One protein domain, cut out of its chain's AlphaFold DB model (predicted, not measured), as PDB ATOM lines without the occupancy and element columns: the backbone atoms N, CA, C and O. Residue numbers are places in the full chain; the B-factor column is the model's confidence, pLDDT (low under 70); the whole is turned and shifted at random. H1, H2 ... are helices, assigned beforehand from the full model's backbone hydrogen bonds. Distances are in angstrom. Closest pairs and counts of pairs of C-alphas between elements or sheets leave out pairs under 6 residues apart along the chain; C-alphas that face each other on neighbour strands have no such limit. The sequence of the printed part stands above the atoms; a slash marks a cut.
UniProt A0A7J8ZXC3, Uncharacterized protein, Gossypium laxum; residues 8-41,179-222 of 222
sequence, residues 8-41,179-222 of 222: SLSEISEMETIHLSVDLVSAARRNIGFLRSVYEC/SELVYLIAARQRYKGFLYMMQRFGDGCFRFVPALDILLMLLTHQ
ATOM      1  N   SER A   8      26.367  49.081 -36.639       49.06
ATOM      2  CA  SER A   8      25.651  50.219 -37.219       49.06
ATOM      3  C   SER A   8      26.384  50.727 -38.468       49.06
ATOM      4  O   SER A   8      27.610  50.824 -38.474       49.06
ATOM      5  N   LEU A   9      25.642  51.117 -39.510       47.75
ATOM      6  CA  LEU A   9      26.180  51.779 -40.711       47.75
ATOM      7  C   LEU A   9      26.954  53.071 -40.382       47.75
ATOM      8  O   LEU A   9      27.863  53.443 -41.121       47.75
ATOM      9  N   SER A  10      26.643  53.722 -39.253       54.25
ATOM     10  CA  SER A  10      27.367  54.910 -38.781       54.25
ATOM     11  C   SER A  10      28.819  54.604 -38.395       54.25
ATOM     12  O   SER A  10      29.701  55.413 -38.648       54.25
ATOM     13  N   GLU A  11      29.092  53.421 -37.840       50.88
ATOM     14  CA  GLU A  11      30.441  53.036 -37.393       50.88
ATOM     15  C   GLU A  11      31.358  52.681 -38.571       50.88
ATOM     16  O   GLU A  11      32.567  52.893 -38.512       50.88
ATOM     17  N   ILE A  12      30.784  52.177 -39.670       53.62
ATOM     18  CA  ILE A  12      31.516  51.919 -40.919       53.62
ATOM     19  C   ILE A  12      31.941  53.249 -41.557       53.62
ATOM     20  O   ILE A  12      33.077  53.380 -42.006       53.62
ATOM     21  N   SER A  13      31.060  54.255 -41.518       56.12
ATOM     22  CA  SER A  13      31.346  55.599 -42.025       56.12
ATOM     23  C   SER A  13      32.469  56.293 -41.247       56.12
ATOM     24  O   SER A  13      33.308  56.942 -41.861       56.12
ATOM     25  N   GLU A  14      32.545  56.121 -39.924       58.12
ATOM     26  CA  GLU A  14      33.625  56.689 -39.098       58.12
ATOM     27  C   GLU A  14      34.976  55.974 -39.272       58.12
ATOM     28  O   GLU A  14      36.029  56.578 -39.102       58.12
ATOM     29  N   MET A  15      34.993  54.690 -39.634       58.19
ATOM     30  CA  MET A  15      36.247  53.983 -39.923       58.19
ATOM     31  C   MET A  15      36.893  54.476 -41.233       58.19
ATOM     32  O   MET A  15      38.121  54.486 -41.368       58.19
ATOM     33  N   GLU A  16      36.078  54.905 -42.199       60.22
ATOM     34  CA  GLU A  16      36.545  55.460 -43.472       60.22
ATOM     35  C   GLU A  16      37.159  56.861 -43.332       60.22
ATOM     36  O   GLU A  16      38.021  57.217 -44.141       60.22
ATOM     37  N   THR A  17      36.811  57.616 -42.281       65.19
ATOM     38  CA  THR A  17      37.347  58.970 -42.031       65.19
ATOM     39  C   THR A  17      38.770  58.983 -41.475       65.19
ATOM     40  O   THR A  17      39.381  60.049 -41.389       65.19
ATOM     41  N   ILE A  18      39.356  57.824 -41.144       77.38
ATOM     42  CA  ILE A  18      40.775  57.755 -40.777       77.38
ATOM     43  C   ILE A  18      41.621  58.049 -42.014       77.38
ATOM     44  O   ILE A  18      41.842  57.196 -42.890       77.38
ATOM     45  N   HIS A  19      42.100  59.289 -42.060       75.19
ATOM     46  CA  HIS A  19      43.061  59.780 -43.030       75.19
ATOM     47  C   HIS A  19      44.472  59.368 -42.610       75.19
ATOM     48  O   HIS A  19      44.949  59.716 -41.534       75.19
ATOM     49  N   LEU A  20      45.134  58.613 -43.484       82.31
ATOM     50  CA  LEU A  20      46.551  58.286 -43.363       82.31
ATOM     51  C   LEU A  20      47.332  59.319 -44.175       82.31
ATOM     52  O   LEU A  20      46.969  59.596 -45.318       82.31
ATOM     53  N   SER A  21      48.394  59.878 -43.601       78.62
ATOM     54  CA  SER A  21      49.252  60.875 -44.260       78.62
ATOM     55  C   SER A  21      50.220  60.266 -45.283       78.62
ATOM     56  O   SER A  21      50.894  60.999 -46.004       78.62
ATOM     57  N   VAL A  22      50.292  58.933 -45.355       83.38
ATOM     58  CA  VAL A  22      51.235  58.174 -46.183       83.38
ATOM     59  C   VAL A  22      50.478  57.127 -46.997       83.38
ATOM     60  O   VAL A  22      49.527  56.510 -46.505       83.38
ATOM     61  N   ASP A  23      50.931  56.873 -48.230       89.62
ATOM     62  CA  ASP A  23      50.537  55.670 -48.967       89.62
ATOM     63  C   ASP A  23      51.132  54.433 -48.287       89.62
ATOM     64  O   ASP A  23      52.236  53.970 -48.588       89.62
ATOM     65  N   LEU A  24      50.375  53.915 -47.326       91.81
ATOM     66  CA  LEU A  24      50.831  52.864 -46.434       91.81
ATOM     67  C   LEU A  24      51.094  51.536 -47.156       91.81
ATOM     68  O   LEU A  24      51.899  50.745 -46.684       91.81
ATOM     69  N   VAL A  25      50.456  51.292 -48.305       94.06
ATOM     70  CA  VAL A  25      50.677  50.064 -49.084       94.06
ATOM     71  C   VAL A  25      52.059  50.101 -49.724       94.06
ATOM     72  O   VAL A  25      52.862  49.191 -49.510       94.06
ATOM     73  N   SER A  26      52.355  51.174 -50.458       91.88
ATOM     74  CA  SER A  26      53.656  51.359 -51.103       91.88
ATOM     75  C   SER A  26      54.772  51.467 -50.064       91.88
ATOM     76  O   SER A  26      55.813  50.824 -50.204       91.88
ATOM     77  N   ALA A  27      54.536  52.198 -48.970       92.44
ATOM     78  CA  ALA A  27      55.488  52.304 -47.870       92.44
ATOM     79  C   ALA A  27      55.751  50.948 -47.191       92.44
ATOM     80  O   ALA A  27      56.906  50.621 -46.940       92.44
ATOM     81  N   ALA A  28      54.722  50.125 -46.949       94.81
ATOM     82  CA  ALA A  28      54.896  48.826 -46.293       94.81
ATOM     83  C   ALA A  28      55.679  47.854 -47.178       94.81
ATOM     84  O   ALA A  28      56.558  47.147 -46.690       94.81
ATOM     85  N   ARG A  29      55.413  47.857 -48.490       94.50
ATOM     86  CA  ARG A  29      56.171  47.046 -49.449       94.50
ATOM     87  C   ARG A  29      57.654  47.420 -49.457       94.50
ATOM     88  O   ARG A  29      58.496  46.526 -49.403       94.50
ATOM     89  N   ARG A  30      57.969  48.719 -49.480       92.81
ATOM     90  CA  ARG A  30      59.358  49.206 -49.414       92.81
ATOM     91  C   ARG A  30      60.003  48.873 -48.073       92.81
ATOM     92  O   ARG A  30      61.124  48.389 -48.056       92.81
ATOM     93  N   ASN A  31      59.271  49.013 -46.970       94.00
ATOM     94  CA  ASN A  31      59.756  48.652 -45.641       94.00
ATOM     95  C   ASN A  31      60.102  47.151 -45.538       94.00
ATOM     96  O   ASN A  31      61.142  46.800 -44.995       94.00
ATOM     97  N   ILE A  32      59.299  46.252 -46.127       95.69
ATOM     98  CA  ILE A  32      59.655  44.822 -46.227       95.69
ATOM     99  C   ILE A  32      60.959  44.635 -47.016       95.69
ATOM    100  O   ILE A  32      61.817  43.865 -46.587       95.69
ATOM    101  N   GLY A  33      61.107  45.323 -48.155       95.06
ATOM    102  CA  GLY A  33      62.325  45.282 -48.970       95.06
ATOM    103  C   GLY A  33      63.556  45.761 -48.200       95.06
ATOM    104  O   GLY A  33      64.559  45.060 -48.150       95.06
ATOM    105  N   PHE A  34      63.443  46.892 -47.507       95.44
ATOM    106  CA  PHE A  34      64.476  47.431 -46.627       95.44
ATOM    107  C   PHE A  34      64.873  46.441 -45.520       95.44
ATOM    108  O   PHE A  34      66.050  46.127 -45.357       95.44
ATOM    109  N   LEU A  35      63.892  45.885 -44.797       96.56
ATOM    110  CA  LEU A  35      64.143  44.895 -43.746       96.56
ATOM    111  C   LEU A  35      64.823  43.633 -44.295       96.56
ATOM    112  O   LEU A  35      65.686  43.069 -43.622       96.56
ATOM    113  N   ARG A  36      64.464  43.204 -45.512       96.69
ATOM    114  CA  ARG A  36      65.137  42.101 -46.208       96.69
ATOM    115  C   ARG A  36      66.601  42.437 -46.480       96.69
ATOM    116  O   ARG A  36      67.461  41.652 -46.094       96.69
ATOM    117  N   SER A  37      66.884  43.600 -47.069       96.19
ATOM    118  CA  SER A  37      68.252  44.048 -47.365       96.19
ATOM    119  C   SER A  37      69.121  44.089 -46.108       96.19
ATOM    120  O   SER A  37      70.248  43.599 -46.120       96.19
ATOM    121  N   VAL A  38      68.577  44.605 -44.999       96.56
ATOM    122  CA  VAL A  38      69.260  44.617 -43.695       96.56
ATOM    123  C   VAL A  38      69.575  43.199 -43.219       96.56
ATOM    124  O   VAL A  38      70.700  42.937 -42.808       96.56
ATOM    125  N   TYR A  39      68.601  42.287 -43.287       95.50
ATOM    126  CA  TYR A  39      68.755  40.899 -42.842       95.50
ATOM    127  C   TYR A  39      69.765  40.100 -43.681       95.50
ATOM    128  O   TYR A  39      70.489  39.256 -43.154       95.50
ATOM    129  N   GLU A  40      69.818  40.346 -44.991       95.06
ATOM    130  CA  GLU A  40      70.735  39.664 -45.914       95.06
ATOM    131  C   GLU A  40      72.177  40.192 -45.797       95.06
ATOM    132  O   GLU A  40      73.141  39.447 -46.000       95.06
ATOM    133  N   CYS A  41      72.351  41.453 -45.398       94.25
ATOM    134  CA  CYS A  41      73.649  42.088 -45.193       94.25
ATOM    135  C   CYS A  41      74.266  41.720 -43.831       94.25
ATOM    136  O   CYS A  41      74.286  42.516 -42.896       94.25
ATOM    137  N   SER A 179      54.245  40.573 -48.825       93.19
ATOM    138  CA  SER A 179      54.641  41.592 -49.803       93.19
ATOM    139  C   SER A 179      53.665  41.736 -50.978       93.19
ATOM    140  O   SER A 179      53.806  42.656 -51.786       93.19
ATOM    141  N   GLU A 180      52.659  40.859 -51.061       96.12
ATOM    142  CA  GLU A 180      51.666  40.863 -52.132       96.12
ATOM    143  C   GLU A 180      50.731  42.067 -52.019       96.12
ATOM    144  O   GLU A 180      50.200  42.385 -50.950       96.12
ATOM    145  N   LEU A 181      50.459  42.715 -53.153       95.69
ATOM    146  CA  LEU A 181      49.670  43.949 -53.196       95.69
ATOM    147  C   LEU A 181      48.279  43.771 -52.573       95.69
ATOM    148  O   LEU A 181      47.835  44.598 -51.776       95.69
ATOM    149  N   VAL A 182      47.601  42.669 -52.905       96.50
ATOM    150  CA  VAL A 182      46.261  42.353 -52.385       96.50
ATOM    151  C   VAL A 182      46.289  42.201 -50.862       96.50
ATOM    152  O   VAL A 182      45.388  42.688 -50.174       96.50
ATOM    153  N   TYR A 183      47.345  41.584 -50.323       96.75
ATOM    154  CA  TYR A 183      47.513  41.419 -48.885       96.75
ATOM    155  C   TYR A 183      47.719  42.766 -48.189       96.75
ATOM    156  O   TYR A 183      47.026  43.066 -47.214       96.75
ATOM    157  N   LEU A 184      48.609  43.610 -48.718       96.88
ATOM    158  CA  LEU A 184      48.904  44.933 -48.163       96.88
ATOM    159  C   LEU A 184      47.689  45.871 -48.204       96.88
ATOM    160  O   LEU A 184      47.436  46.595 -47.241       96.88
ATOM    161  N   ILE A 185      46.880  45.823 -49.268       96.38
ATOM    162  CA  ILE A 185      45.617  46.577 -49.347       96.38
ATOM    163  C   ILE A 185      44.673  46.162 -48.213       96.38
ATOM    164  O   ILE A 185      44.109  47.024 -47.533       96.38
ATOM    165  N   ALA A 186      44.516  44.857 -47.976       96.19
ATOM    166  CA  ALA A 186      43.660  44.348 -46.908       96.19
ATOM    167  C   ALA A 186      44.219  44.677 -45.511       96.19
ATOM    168  O   ALA A 186      43.469  45.075 -44.616       96.19
ATOM    169  N   ALA A 187      45.536  44.570 -45.335       96.69
ATOM    170  CA  ALA A 187      46.231  44.918 -44.101       96.69
ATOM    171  C   ALA A 187      46.077  46.407 -43.754       96.69
ATOM    172  O   ALA A 187      45.799  46.737 -42.602       96.69
ATOM    173  N   ARG A 188      46.122  47.308 -44.747       96.12
ATOM    174  CA  ARG A 188      45.829  48.738 -44.551       96.12
ATOM    175  C   ARG A 188      44.420  48.949 -43.994       96.12
ATOM    176  O   ARG A 188      44.240  49.771 -43.100       96.12
ATOM    177  N   GLN A 189      43.419  48.216 -44.490       94.69
ATOM    178  CA  GLN A 189      42.050  48.338 -43.970       94.69
ATOM    179  C   GLN A 189      41.945  47.850 -42.522       94.69
ATOM    180  O   GLN A 189      41.344  48.524 -41.686       94.69
ATOM    181  N   ARG A 190      42.586  46.722 -42.191       94.94
ATOM    182  CA  ARG A 190      42.646  46.235 -40.803       94.94
ATOM    183  C   ARG A 190      43.379  47.213 -39.887       94.94
ATOM    184  O   ARG A 190      42.928  47.440 -38.768       94.94
ATOM    185  N   TYR A 191      44.437  47.855 -40.378       94.94
ATOM    186  CA  TYR A 191      45.156  48.897 -39.651       94.94
ATOM    187  C   TYR A 191      44.304  50.146 -39.390       94.94
ATOM    188  O   TYR A 191      44.307  50.651 -38.271       94.94
ATOM    189  N   LYS A 192      43.503  50.609 -40.360       93.44
ATOM    190  CA  LYS A 192      42.526  51.687 -40.114       93.44
ATOM    191  C   LYS A 192      41.551  51.314 -38.997       93.44
ATOM    192  O   LYS A 192      41.353  52.090 -38.070       93.44
ATOM    193  N   GLY A 193      41.013  50.096 -39.030       91.38
ATOM    194  CA  GLY A 193      40.134  49.596 -37.967       91.38
ATOM    195  C   GLY A 193      40.835  49.537 -36.609       91.38
ATOM    196  O   GLY A 193      40.251  49.893 -35.591       91.38
ATOM    197  N   PHE A 194      42.113  49.152 -36.590       91.19
ATOM    198  CA  PHE A 194      42.941  49.187 -35.389       91.19
ATOM    199  C   PHE A 194      43.113  50.607 -34.837       91.19
ATOM    200  O   PHE A 194      42.900  50.815 -33.646       91.19
ATOM    201  N   LEU A 195      43.431  51.591 -35.684       89.75
ATOM    202  CA  LEU A 195      43.537  52.994 -35.273       89.75
ATOM    203  C   LEU A 195      42.217  53.527 -34.705       89.75
ATOM    204  O   LEU A 195      42.230  54.183 -33.666       89.75
ATOM    205  N   TYR A 196      41.090  53.186 -35.335       88.94
ATOM    206  CA  TYR A 196      39.760  53.542 -34.837       88.94
ATOM    207  C   TYR A 196      39.521  52.983 -33.429       88.94
ATOM    208  O   TYR A 196      39.126  53.709 -32.517       88.94
ATOM    209  N   MET A 197      39.824  51.695 -33.223       87.44
ATOM    210  CA  MET A 197      39.696  51.061 -31.908       87.44
ATOM    211  C   MET A 197      40.611  51.711 -30.867       87.44
ATOM    212  O   MET A 197      40.176  51.946 -29.743       87.44
ATOM    213  N   MET A 198      41.851  52.037 -31.235       86.50
ATOM    214  CA  MET A 198      42.798  52.708 -30.341       86.50
ATOM    215  C   MET A 198      42.315  54.103 -29.928       86.50
ATOM    216  O   MET A 198      42.431  54.451 -28.758       86.50
ATOM    217  N   GLN A 199      41.742  54.885 -30.847       84.12
ATOM    218  CA  GLN A 199      41.188  56.209 -30.539       84.12
ATOM    219  C   GLN A 199      39.962  56.128 -29.623       84.12
ATOM    220  O   GLN A 199      39.798  56.960 -28.738       84.12
ATOM    221  N   ARG A 200      39.104  55.122 -29.824       82.81
ATOM    222  CA  ARG A 200      37.832  54.997 -29.098       82.81
ATOM    223  C   ARG A 200      37.964  54.307 -27.738       82.81
ATOM    224  O   ARG A 200      37.167  54.576 -26.845       82.81
ATOM    225  N   PHE A 201      38.940  53.413 -27.579       81.44
ATOM    226  CA  PHE A 201      39.065  52.543 -26.401       81.44
ATOM    227  C   PHE A 201      40.449  52.584 -25.730       81.44
ATOM    228  O   PHE A 201      40.691  51.828 -24.788       81.44
ATOM    229  N   GLY A 202      41.360  53.449 -26.190       66.38
ATOM    230  CA  GLY A 202      42.743  53.526 -25.701       66.38
ATOM    231  C   GLY A 202      42.885  53.926 -24.230       66.38
ATOM    232  O   GLY A 202      43.804  53.454 -23.563       66.38
ATOM    233  N   ASP A 203      41.938  54.700 -23.696       67.88
ATOM    234  CA  ASP A 203      41.967  55.184 -22.306       67.88
ATOM    235  C   ASP A 203      41.488  54.130 -21.286       67.88
ATOM    236  O   ASP A 203      41.622  54.305 -20.076       67.88
ATOM    237  N   GLY A 204      40.940  53.006 -21.764       56.44
ATOM    238  CA  GLY A 204      40.244  51.998 -20.964       56.44
ATOM    239  C   GLY A 204      40.966  50.656 -20.870       56.44
ATOM    240  O   GLY A 204      40.361  49.630 -21.133       56.44
ATOM    241  N   CYS A 205      42.246  50.620 -20.492       53.12
ATOM    242  CA  CYS A 205      42.907  49.400 -19.991       53.12
ATOM    243  C   CYS A 205      42.977  48.171 -20.946       53.12
ATOM    244  O   CYS A 205      43.356  47.077 -20.512       53.12
ATOM    245  N   PHE A 206      42.668  48.313 -22.242       56.28
ATOM    246  CA  PHE A 206      42.779  47.227 -23.222       56.28
ATOM    247  C   PHE A 206      44.204  47.128 -23.779       56.28
ATOM    248  O   PHE A 206      44.703  48.032 -24.448       56.28
ATOM    249  N   ARG A 207      44.869  45.992 -23.539       69.94
ATOM    250  CA  ARG A 207      46.129  45.649 -24.212       69.94
ATOM    251  C   ARG A 207      45.814  45.060 -25.580       69.94
ATOM    252  O   ARG A 207      45.631  43.851 -25.710       69.94
ATOM    253  N   PHE A 208      45.740  45.910 -26.596       78.31
ATOM    254  CA  PHE A 208      45.642  45.434 -27.968       78.31
ATOM    255  C   PHE A 208      46.973  44.806 -28.389       78.31
ATOM    256  O   PHE A 208      48.017  45.457 -28.367       78.31
ATOM    257  N   VAL A 209      46.933  43.535 -28.780       82.56
ATOM    258  CA  VAL A 209      48.064  42.861 -29.418       82.56
ATOM    259  C   VAL A 209      47.800  42.889 -30.922       82.56
ATOM    260  O   VAL A 209      46.843  42.250 -31.367       82.56
ATOM    261  N   PRO A 210      48.569  43.658 -31.714       89.00
ATOM    262  CA  PRO A 210      48.330  43.744 -33.144       89.00
ATOM    263  C   PRO A 210      48.625  42.395 -33.806       89.00
ATOM    264  O   PRO A 210      49.621  41.739 -33.496       89.00
ATOM    265  N   ALA A 211      47.772  42.006 -34.754       92.69
ATOM    266  CA  ALA A 211      48.118  40.958 -35.705       92.69
ATOM    267  C   ALA A 211      49.366  41.370 -36.505       92.69
ATOM    268  O   ALA A 211      49.709  42.552 -36.583       92.69
ATOM    269  N   LEU A 212      50.054  40.396 -37.102       92.81
ATOM    270  CA  LEU A 212      51.341  40.615 -37.767       92.81
ATOM    271  C   LEU A 212      51.290  41.707 -38.848       92.81
ATOM    272  O   LEU A 212      52.199  42.519 -38.972       92.81
ATOM    273  N   ASP A 213      50.214  41.758 -39.614       93.75
ATOM    274  CA  ASP A 213      50.028  42.738 -40.674       93.75
ATOM    275  C   ASP A 213      49.680  44.137 -40.150       93.75
ATOM    276  O   ASP A 213      50.171  45.128 -40.678       93.75
ATOM    277  N   ILE A 214      48.908  44.232 -39.066       95.06
ATOM    278  CA  ILE A 214      48.691  45.487 -38.336       95.06
ATOM    279  C   ILE A 214      50.020  45.986 -37.764       95.06
ATOM    280  O   ILE A 214      50.292  47.181 -37.823       95.06
ATOM    281  N   LEU A 215      50.861  45.084 -37.246       94.06
ATOM    282  CA  LEU A 215      52.196  45.425 -36.767       94.06
ATOM    283  C   LEU A 215      53.071  45.960 -37.907       94.06
ATOM    284  O   LEU A 215      53.692  47.000 -37.732       94.06
ATOM    285  N   LEU A 216      53.081  45.317 -39.078       95.25
ATOM    286  CA  LEU A 216      53.784  45.829 -40.262       95.25
ATOM    287  C   LEU A 216      53.331  47.253 -40.614       95.25
ATOM    288  O   LEU A 216      54.156  48.144 -40.817       95.25
ATOM    289  N   MET A 217      52.017  47.470 -40.660       95.25
ATOM    290  CA  MET A 217      51.425  48.775 -40.957       95.25
ATOM    291  C   MET A 217      51.795  49.819 -39.897       95.25
ATOM    292  O   MET A 217      52.160  50.939 -40.238       95.25
ATOM    293  N   LEU A 218      51.790  49.437 -38.619       92.19
ATOM    294  CA  LEU A 218      52.199  50.292 -37.510       92.19
ATOM    295  C   LEU A 218      53.675  50.692 -37.606       92.19
ATOM    296  O   LEU A 218      53.972  51.867 -37.450       92.19
ATOM    297  N   LEU A 219      54.580  49.743 -37.873       91.69
ATOM    298  CA  LEU A 219      56.018  50.002 -38.034       91.69
ATOM    299  C   LEU A 219      56.314  50.909 -39.236       91.69
ATOM    300  O   LEU A 219      57.310  51.621 -39.245       91.69
ATOM    301  N   THR A 220      55.450  50.870 -40.248       91.50
ATOM    302  CA  THR A 220      55.581  51.663 -41.474       91.50
ATOM    303  C   THR A 220      55.035  53.087 -41.311       91.50
ATOM    304  O   THR A 220      55.519  54.000 -41.969       91.50
ATOM    305  N   HIS A 221      54.027  53.288 -40.458       89.38
ATOM    306  CA  HIS A 221      53.339  54.576 -40.303       89.38
ATOM    307  C   HIS A 221      54.049  55.570 -39.357       89.38
ATOM    308  O   HIS A 221      53.592  56.705 -39.254       89.38
ATOM    309  N   GLN A 222      55.096  55.147 -38.635       75.94
ATOM    310  CA  GLN A 222      55.769  55.961 -37.606       75.94
ATOM    311  C   GLN A 222      56.468  57.215 -38.139       75.94
ATOM    312  O   GLN A 222      57.049  57.158 -39.247       75.94
TER     313      GLN A 222
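Overview. This is residues 8 to 41 and 179 to 222 of the 222 residues of an uncharacterized protein of Gossypium laxum (UniProt A0A7J8ZXC3). Two helices, H2 and H3, meet near their first residues in a wide corner, and a shorter helix, H4, fits into that corner, crossing the long H3 and packing on the first half of H2. A small helix, H1, packs by its last part on the side of H3 away from H4, while the last part of H2, residues 34 to 40, sticks out at the other end of the longest axis. The printed part has 78 residues with four named helices, H1, H2, H3 and H4 in chain order, and no named strand; the class is all helix. The whole is only just loose, close to compact, with a radius of gyration of the C-alphas of 14.0 A, and it is elongated, spanning 47 by 26 by 19 A.

Arrangement. H1, residues 9 to 16, touches H3, residues 181 to 201, which meets it with residues 192 to 196 alone. Their closest C-alphas are those of Met 15 and Gly 193, 6.2 A apart, and the two run opposite ways at a steep tilt of 68 degrees, only just short of about perpendicular. H2, residues 24 to 40, touches H3 with residues 24 to 29 alone, and H3 touches H2 with residues 181 to 188 alone. The closest C-alphas there are those of Val 25 and Leu 184, 5.5 A apart, and the lines are only just about perpendicular, at 72 degrees. H3 is the hub, touching three other helices. H4, residues 212 to 221, touches H3 about perpendicular, at 80 degrees, the closest C-alphas being those of Tyr 191 and Ile 214, 5.1 A apart. H4 also touches H2, residues 24 to 31 alone, about perpendicular at 80 degrees, with the C-alphas of Ala 28 and Thr 220 closest at 5.6 A. The helix packing is mostly crossed, with none of the four touching pairs at a shallow tilt. H1 is apart from H2 and from H4. In H1, H2, H3 and H4 every O i to N i+4 pair is within hydrogen-bond range.

Along the chain. H1 begins at C-alpha 9, (26.180, 51.779, -40.711), and has 8 residues. H2 runs 23.9 A from C-alpha 24, (50.831, 52.864, -46.434), to C-alpha 40. H3, the longest helix with 21 residues, runs 30.1 A from C-alpha 181 to C-alpha 201. H4 runs 14.3 A and ends at C-alpha 221, (53.339, 54.576, -40.303).

Size, cuts and confidence. The C-alphas farthest apart are those of Ser 8 and Cys 41, 49.3 A. Residues 42 to 178 are not printed, and C-alphas 41 and 179 are 19.6 A apart across this cut, which lies between H2 and H3. The links H1 to H2 and H3 to H4 are short. Residues 34 to 41 and 199 to 205 stand free. The mean pLDDT of the printed part is 84.4, and residues 8 to 17 and 202 to 207 of this model are under 70.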